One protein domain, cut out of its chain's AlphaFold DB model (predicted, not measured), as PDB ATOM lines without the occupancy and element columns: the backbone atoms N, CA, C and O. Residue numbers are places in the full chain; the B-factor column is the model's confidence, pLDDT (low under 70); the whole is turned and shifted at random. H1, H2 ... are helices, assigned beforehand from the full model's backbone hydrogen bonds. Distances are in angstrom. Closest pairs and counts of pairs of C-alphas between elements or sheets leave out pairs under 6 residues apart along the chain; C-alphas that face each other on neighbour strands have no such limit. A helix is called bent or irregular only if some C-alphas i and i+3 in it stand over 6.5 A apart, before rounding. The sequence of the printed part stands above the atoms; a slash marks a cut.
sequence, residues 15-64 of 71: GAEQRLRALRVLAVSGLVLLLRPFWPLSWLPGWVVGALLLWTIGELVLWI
ATOM      1  N   GLY A  15      45.160 -10.364  16.803       65.25
ATOM      2  CA  GLY A  15      44.579  -9.942  18.083       65.25
ATOM      3  C   GLY A  15      44.804  -8.473  18.464       65.25
ATOM      4  O   GLY A  15      44.425  -8.081  19.566       65.25
ATOM      5  N   ALA A  16      45.356  -7.627  17.586       65.12
ATOM      6  CA  ALA A  16      45.457  -6.182  17.821       65.12
ATOM      7  C   ALA A  16      44.095  -5.521  18.097       65.12
ATOM      8  O   ALA A  16      43.959  -4.739  19.040       65.12
ATOM      9  N   GLU A  17      43.056  -5.898  17.345       69.00
ATOM     10  CA  GLU A  17      41.693  -5.434  17.614       69.00
ATOM     11  C   GLU A  17      41.157  -5.942  18.956       69.00
ATOM     12  O   GLU A  17      40.529  -5.180  19.689       69.00
ATOM     13  N   GLN A  18      41.448  -7.196  19.329       70.50
ATOM     14  CA  GLN A  18      41.081  -7.729  20.646       70.50
ATOM     15  C   GLN A  18      41.792  -6.983  21.774       70.50
ATOM     16  O   GLN A  18      41.157  -6.665  22.775       70.50
ATOM     17  N   ARG A  19      43.073  -6.637  21.606       73.38
ATOM     18  CA  ARG A  19      43.835  -5.832  22.572       73.38
ATOM     19  C   ARG A  19      43.270  -4.425  22.701       73.38
ATOM     20  O   ARG A  19      43.086  -3.955  23.817       73.38
ATOM     21  N   LEU A  20      42.930  -3.768  21.591       77.19
ATOM     22  CA  LEU A  20      42.277  -2.456  21.620       77.19
ATOM     23  C   LEU A  20      40.902  -2.521  22.286       77.19
ATOM     24  O   LEU A  20      40.530  -1.612  23.023       77.19
ATOM     25  N   ARG A  21      40.147  -3.596  22.061       78.75
ATOM     26  CA  ARG A  21      38.833  -3.801  22.673       78.75
ATOM     27  C   ARG A  21      38.956  -4.081  24.171       78.75
ATOM     28  O   ARG A  21      38.236  -3.462  24.946       78.75
ATOM     29  N   ALA A  22      39.929  -4.890  24.586       79.06
ATOM     30  CA  ALA A  22      40.267  -5.107  25.990       79.06
ATOM     31  C   ALA A  22      40.727  -3.811  26.674       79.06
ATOM     32  O   ALA A  22      40.256  -3.503  27.763       79.06
ATOM     33  N   LEU A  23      41.569  -3.008  26.016       80.75
ATOM     34  CA  LEU A  23      41.994  -1.698  26.515       80.75
ATOM     35  C   LEU A  23      40.820  -0.723  26.628       80.75
ATOM     36  O   LEU A  23      40.749   0.012  27.604       80.75
ATOM     37  N   ARG A  24      39.872  -0.736  25.683       79.50
ATOM     38  CA  ARG A  24      38.636   0.057  25.777       79.50
ATOM     39  C   ARG A  24      37.775  -0.383  26.954       79.50
ATOM     40  O   ARG A  24      37.309   0.476  27.688       79.50
ATOM     41  N   VAL A  25      37.589  -1.686  27.161       81.94
ATOM     42  CA  VAL A  25      36.833  -2.213  28.309       81.94
ATOM     43  C   VAL A  25      37.522  -1.841  29.622       81.94
ATOM     44  O   VAL A  25      36.865  -1.331  30.521       81.94
ATOM     45  N   LEU A  26      38.843  -2.000  29.718       80.06
ATOM     46  CA  LEU A  26      39.631  -1.570  30.878       80.06
ATOM     47  C   LEU A  26      39.521  -0.065  31.126       80.06
ATOM     48  O   LEU A  26      39.310   0.348  32.262       80.06
ATOM     49  N   ALA A  27      39.626   0.747  30.074       79.00
ATOM     50  CA  ALA A  27      39.494   2.195  30.166       79.00
ATOM     51  C   ALA A  27      38.088   2.604  30.621       79.00
ATOM     52  O   ALA A  27      37.969   3.456  31.491       79.00
ATOM     53  N   VAL A  28      37.033   1.971  30.097       80.19
ATOM     54  CA  VAL A  28      35.643   2.226  30.510       80.19
ATOM     55  C   VAL A  28      35.418   1.794  31.958       80.19
ATOM     56  O   VAL A  28      34.903   2.581  32.744       80.19
ATOM     57  N   SER A  29      35.855   0.599  32.354       74.69
ATOM     58  CA  SER A  29      35.734   0.113  33.736       74.69
ATOM     59  C   SER A  29      36.519   0.976  34.726       74.69
ATOM     60  O   SER A  29      36.019   1.305  35.801       74.69
ATOM     61  N   GLY A  30      37.732   1.392  34.352       76.69
ATOM     62  CA  GLY A  30      38.544   2.330  35.122       76.69
ATOM     63  C   GLY A  30      37.882   3.703  35.233       76.69
ATOM     64  O   GLY A  30      37.845   4.269  36.319       76.69
ATOM     65  N   LEU A  31      37.285   4.201  34.148       76.31
ATOM     66  CA  LEU A  31      36.537   5.457  34.139       76.31
ATOM     67  C   LEU A  31      35.289   5.374  35.029       76.31
ATOM     68  O   LEU A  31      35.020   6.312  35.766       76.31
ATOM     69  N   VAL A  32      34.566   4.251  35.030       70.69
ATOM     70  CA  VAL A  32      33.419   4.009  35.927       70.69
ATOM     71  C   VAL A  32      33.857   3.999  37.394       70.69
ATOM     72  O   VAL A  32      33.208   4.625  38.230       70.69
ATOM     73  N   LEU A  33      34.975   3.343  37.718       67.69
ATOM     74  CA  LEU A  33      35.556   3.366  39.066       67.69
ATOM     75  C   LEU A  33      36.021   4.771  39.474       67.69
ATOM     76  O   LEU A  33      35.791   5.176  40.611       67.69
ATOM     77  N   LEU A  34      36.636   5.518  38.558       70.19
ATOM     78  CA  LEU A  34      37.135   6.875  38.794       70.19
ATOM     79  C   LEU A  34      36.010   7.914  38.887       70.19
ATOM     80  O   LEU A  34      36.154   8.905  39.594       70.19
ATOM     81  N   LEU A  35      34.885   7.681  38.203       64.56
ATOM     82  CA  LEU A  35      33.661   8.488  38.275       64.56
ATOM     83  C   LEU A  35      32.747   8.080  39.437       64.56
ATOM     84  O   LEU A  35      31.786   8.784  39.731       64.56
ATOM     85  N   ARG A  36      33.050   6.989  40.149       61.88
ATOM     86  CA  ARG A  36      32.314   6.555  41.345       61.88
ATOM     87  C   ARG A  36      32.171   7.621  42.452       61.88
ATOM     88  O   ARG A  36      31.113   7.632  43.074       61.88
ATOM     89  N   PRO A  37      33.159   8.499  42.735       63.41
ATOM     90  CA  PRO A  37      33.002   9.583  43.704       63.41
ATOM     91  C   PRO A  37      32.286  10.820  43.131       63.41
ATOM     92  O   PRO A  37      31.993  11.745  43.887       63.41
ATOM     93  N   PHE A  38      31.979  10.866  41.825       61.00
ATOM     94  CA  PHE A  38      31.147  11.927  41.260       61.00
ATOM     95  C   PHE A  38      29.674  11.673  41.608       61.00
ATOM     96  O   PHE A  38      29.069  10.672  41.228       61.00
ATOM     97  N   TRP A  39      29.092  12.652  42.299       50.81
ATOM     98  CA  TRP A  39      27.739  12.704  42.860       50.81
ATOM     99  C   TRP A  39      26.575  12.132  42.001       50.81
ATOM    100  O   TRP A  39      25.690  11.512  42.592       50.81
ATOM    101  N   PRO A  40      26.532  12.222  40.648       59.16
ATOM    102  CA  PRO A  40      25.454  11.595  39.865       59.16
ATOM    103  C   PRO A  40      25.508  10.059  39.802       59.16
ATOM    104  O   PRO A  40      24.482   9.429  39.551       59.16
ATOM    105  N   LEU A  41      26.669   9.433  40.040       54.53
ATOM    106  CA  LEU A  41      26.816   7.972  39.982       54.53
ATOM    107  C   LEU A  41      26.379   7.270  41.277       54.53
ATOM    108  O   LEU A  41      25.978   6.111  41.232       54.53
ATOM    109  N   SER A  42      26.389   7.964  42.421       57.16
ATOM    110  CA  SER A  42      25.859   7.434  43.690       57.16
ATOM    111  C   SER A  42      24.341   7.240  43.679       57.16
ATOM    112  O   SER A  42      23.825   6.476  44.489       57.16
ATOM    113  N   TRP A  43      23.630   7.911  42.768       61.47
ATOM    114  CA  TRP A  43      22.190   7.735  42.564       61.47
ATOM    115  C   TRP A  43      21.842   6.542  41.677       61.47
ATOM    116  O   TRP A  43      20.666   6.189  41.578       61.47
ATOM    117  N   LEU A  44      22.829   5.911  41.025       62.59
ATOM    118  CA  LEU A  44      22.530   4.716  40.256       62.59
ATOM    119  C   LEU A  44      22.084   3.602  41.211       62.59
ATOM    120  O   LEU A  44      22.828   3.246  42.130       62.59
ATOM    121  N   PRO A  45      20.894   3.016  40.987       67.56
ATOM    122  CA  PRO A  45      20.431   1.888  41.771       67.56
ATOM    123  C   PRO A  45      21.492   0.789  41.753       67.56
ATOM    124  O   PRO A  45      22.029   0.470  40.691       67.56
ATOM    125  N   GLY A  46      21.767   0.170  42.905       67.94
ATOM    126  CA  GLY A  46      22.756  -0.915  43.002       67.94
ATOM    127  C   GLY A  46      22.506  -2.052  41.999       67.94
ATOM    128  O   GLY A  46      23.446  -2.680  41.516       67.94
ATOM    129  N   TRP A  47      21.248  -2.237  41.591       71.56
ATOM    130  CA  TRP A  47      20.831  -3.152  40.529       71.56
ATOM    131  C   TRP A  47      21.425  -2.832  39.155       71.56
ATOM    132  O   TRP A  47      21.728  -3.756  38.410       71.56
ATOM    133  N   VAL A  48      21.641  -1.559  38.816       76.44
ATOM    134  CA  VAL A  48      22.253  -1.164  37.536       76.44
ATOM    135  C   VAL A  48      23.734  -1.529  37.518       76.44
ATOM    136  O   VAL A  48      24.226  -2.052  36.521       76.44
ATOM    137  N   VAL A  49      24.431  -1.332  38.641       74.62
ATOM    138  CA  VAL A  49      25.822  -1.783  38.799       74.62
ATOM    139  C   VAL A  49      25.895  -3.310  38.702       74.62
ATOM    140  O   VAL A  49      26.745  -3.837  37.989       74.62
ATOM    141  N   GLY A  50      24.963  -4.015  39.350       76.44
ATOM    142  CA  GLY A  50      24.838  -5.470  39.251       76.44
ATOM    143  C   GLY A  50      24.571  -5.954  37.823       76.44
ATOM    144  O   GLY A  50      25.226  -6.886  37.370       76.44
ATOM    145  N   ALA A  51      23.674  -5.294  37.086       78.69
ATOM    146  CA  ALA A  51      23.351  -5.624  35.699       78.69
ATOM    147  C   ALA A  51      24.530  -5.373  34.749       78.69
ATOM    148  O   ALA A  51      24.808  -6.210  33.895       78.69
ATOM    149  N   LEU A  52      25.265  -4.268  34.921       80.62
ATOM    150  CA  LEU A  52      26.489  -3.991  34.159       80.62
ATOM    151  C   LEU A  52      27.587  -5.018  34.451       80.62
ATOM    152  O   LEU A  52      28.290  -5.453  33.536       80.62
ATOM    153  N   LEU A  53      27.723  -5.435  35.712       80.19
ATOM    154  CA  LEU A  53      28.674  -6.471  36.102       80.19
ATOM    155  C   LEU A  53      28.288  -7.823  35.489       80.19
ATOM    156  O   LEU A  53      29.134  -8.473  34.880       80.19
ATOM    157  N   LEU A  54      27.009  -8.207  35.573       81.25
ATOM    158  CA  LEU A  54      26.483  -9.420  34.941       81.25
ATOM    159  C   LEU A  54      26.685  -9.398  33.427       81.25
ATOM    160  O   LEU A  54      27.122 -10.391  32.855       81.25
ATOM    161  N   TRP A  55      26.401  -8.264  32.789       82.75
ATOM    162  CA  TRP A  55      26.602  -8.072  31.358       82.75
ATOM    163  C   TRP A  55      28.068  -8.271  30.978       82.75
ATOM    164  O   TRP A  55      28.377  -8.995  30.037       82.75
ATOM    165  N   THR A  56      28.981  -7.671  31.741       84.00
ATOM    166  CA  THR A  56      30.426  -7.778  31.502       84.00
ATOM    167  C   THR A  56      30.919  -9.212  31.688       84.00
ATOM    168  O   THR A  56      31.698  -9.699  30.872       84.00
ATOM    169  N   ILE A  57      30.447  -9.912  32.725       85.62
ATOM    170  CA  ILE A  57      30.749 -11.332  32.941       85.62
ATOM    171  C   ILE A  57      30.182 -12.172  31.792       85.62
ATOM    172  O   ILE A  57      30.886 -13.036  31.283       85.62
ATOM    173  N   GLY A  58      28.956 -11.899  31.342       86.88
ATOM    174  CA  GLY A  58      28.332 -12.570  30.203       86.88
ATOM    175  C   GLY A  58      29.122 -12.387  28.908       86.88
ATOM    176  O   GLY A  58      29.412 -13.370  28.237       86.88
ATOM    177  N   GLU A  59      29.544 -11.160  28.595       82.38
ATOM    178  CA  GLU A  59      30.432 -10.855  27.463       82.38
ATOM    179  C   GLU A  59      31.781 -11.571  27.592       82.38
ATOM    180  O   GLU A  59      32.268 -12.143  26.620       82.38
ATOM    181  N   LEU A  60      32.381 -11.596  28.785       82.06
ATOM    182  CA  LEU A  60      33.653 -12.279  29.021       82.06
ATOM    183  C   LEU A  60      33.517 -13.797  28.850       82.06
ATOM    184  O   LEU A  60      34.354 -14.427  28.206       82.06
ATOM    185  N   VAL A  61      32.448 -14.379  29.392       85.25
ATOM    186  CA  VAL A  61      32.127 -15.799  29.235       85.25
ATOM    187  C   VAL A  61      31.866 -16.104  27.770       85.25
ATOM    188  O   VAL A  61      32.460 -17.043  27.263       85.25
ATOM    189  N   LEU A  62      31.078 -15.290  27.063       82.12
ATOM    190  CA  LEU A  62      30.867 -15.411  25.620       82.12
ATOM    191  C   LEU A  62      32.179 -15.308  24.847       82.12
ATOM    192  O   LEU A  62      32.367 -16.057  23.908       82.12
ATOM    193  N   TRP A  63      33.117 -14.450  25.236       76.81
ATOM    194  CA  TRP A  63      34.432 -14.374  24.594       76.81
ATOM    195  C   TRP A  63      35.303 -15.605  24.846       76.81
ATOM    196  O   TRP A  63      36.038 -16.026  23.954       76.81
ATOM    197  N   ILE A  64      35.233 -16.182  26.046       78.38
ATOM    198  CA  ILE A  64      35.964 -17.404  26.406       78.38
ATOM    199  C   ILE A  64      35.337 -18.628  25.718       78.38
ATOM    200  O   ILE A  64      36.058 -19.491  25.221       78.38
TER     201      ILE A  64
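Overview. This is residues 15 to 64 of the 71 residues of an uncharacterized protein of Cyanobium usitatum str. Tous (UniProt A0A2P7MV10). Two long helices, H1 and H2, make the arms of an open U, running in opposite directions with an empty gap between them. The link of residues 36 to 45 closes one end of the U, and the other end is open. The printed part has 50 residues with two named helices, H1 then H2, and no named strand; the class is all helix. The whole is loose, with a radius of gyration of the C-alphas of 12.7 A, and only just flat, spanning 37 by 19 by 8 A.

Arrangement. H1, residues 16 to 35, and H2, residues 46 to 64, are apart: no C-alpha of the one is within 8 A of the other. The 10 residues between them form a short link. Residues 15 to 24, of which 16 to 24 belong to H1, stand free, and so do residues 57 to 64 of H2. At the linked end, residues 34 to 40 stand free, and so do residues 42 to 48, of which 46 to 48 belong to H2. In H1 and H2 every O i to N i+4 pair is within hydrogen-bond range.

Along the chain. H1 begins at C-alpha 16 at (45.457, -6.182, 17.821) and ends at C-alpha 35 at (33.661, 8.488, 38.275), 27.8 A from first to last C-alpha. H2 begins at C-alpha 46 at (22.756, -0.915, 43.002) and ends at C-alpha 64 at (35.964, -17.404, 26.406), 26.9 A from first to last C-alpha. Neither helix is bent.

Size, cuts and confidence. The C-alphas of Gly 15 and Trp 43 are the two farthest apart, at 37.6 A, while those of Gly 15 and Ile 64, the first and last printed, are 14.1 A apart. The printed part has no cut. The mean pLDDT of the printed part is 73.5; residues 15 to 17, residue 33 and residues 35 to 46 are under 70.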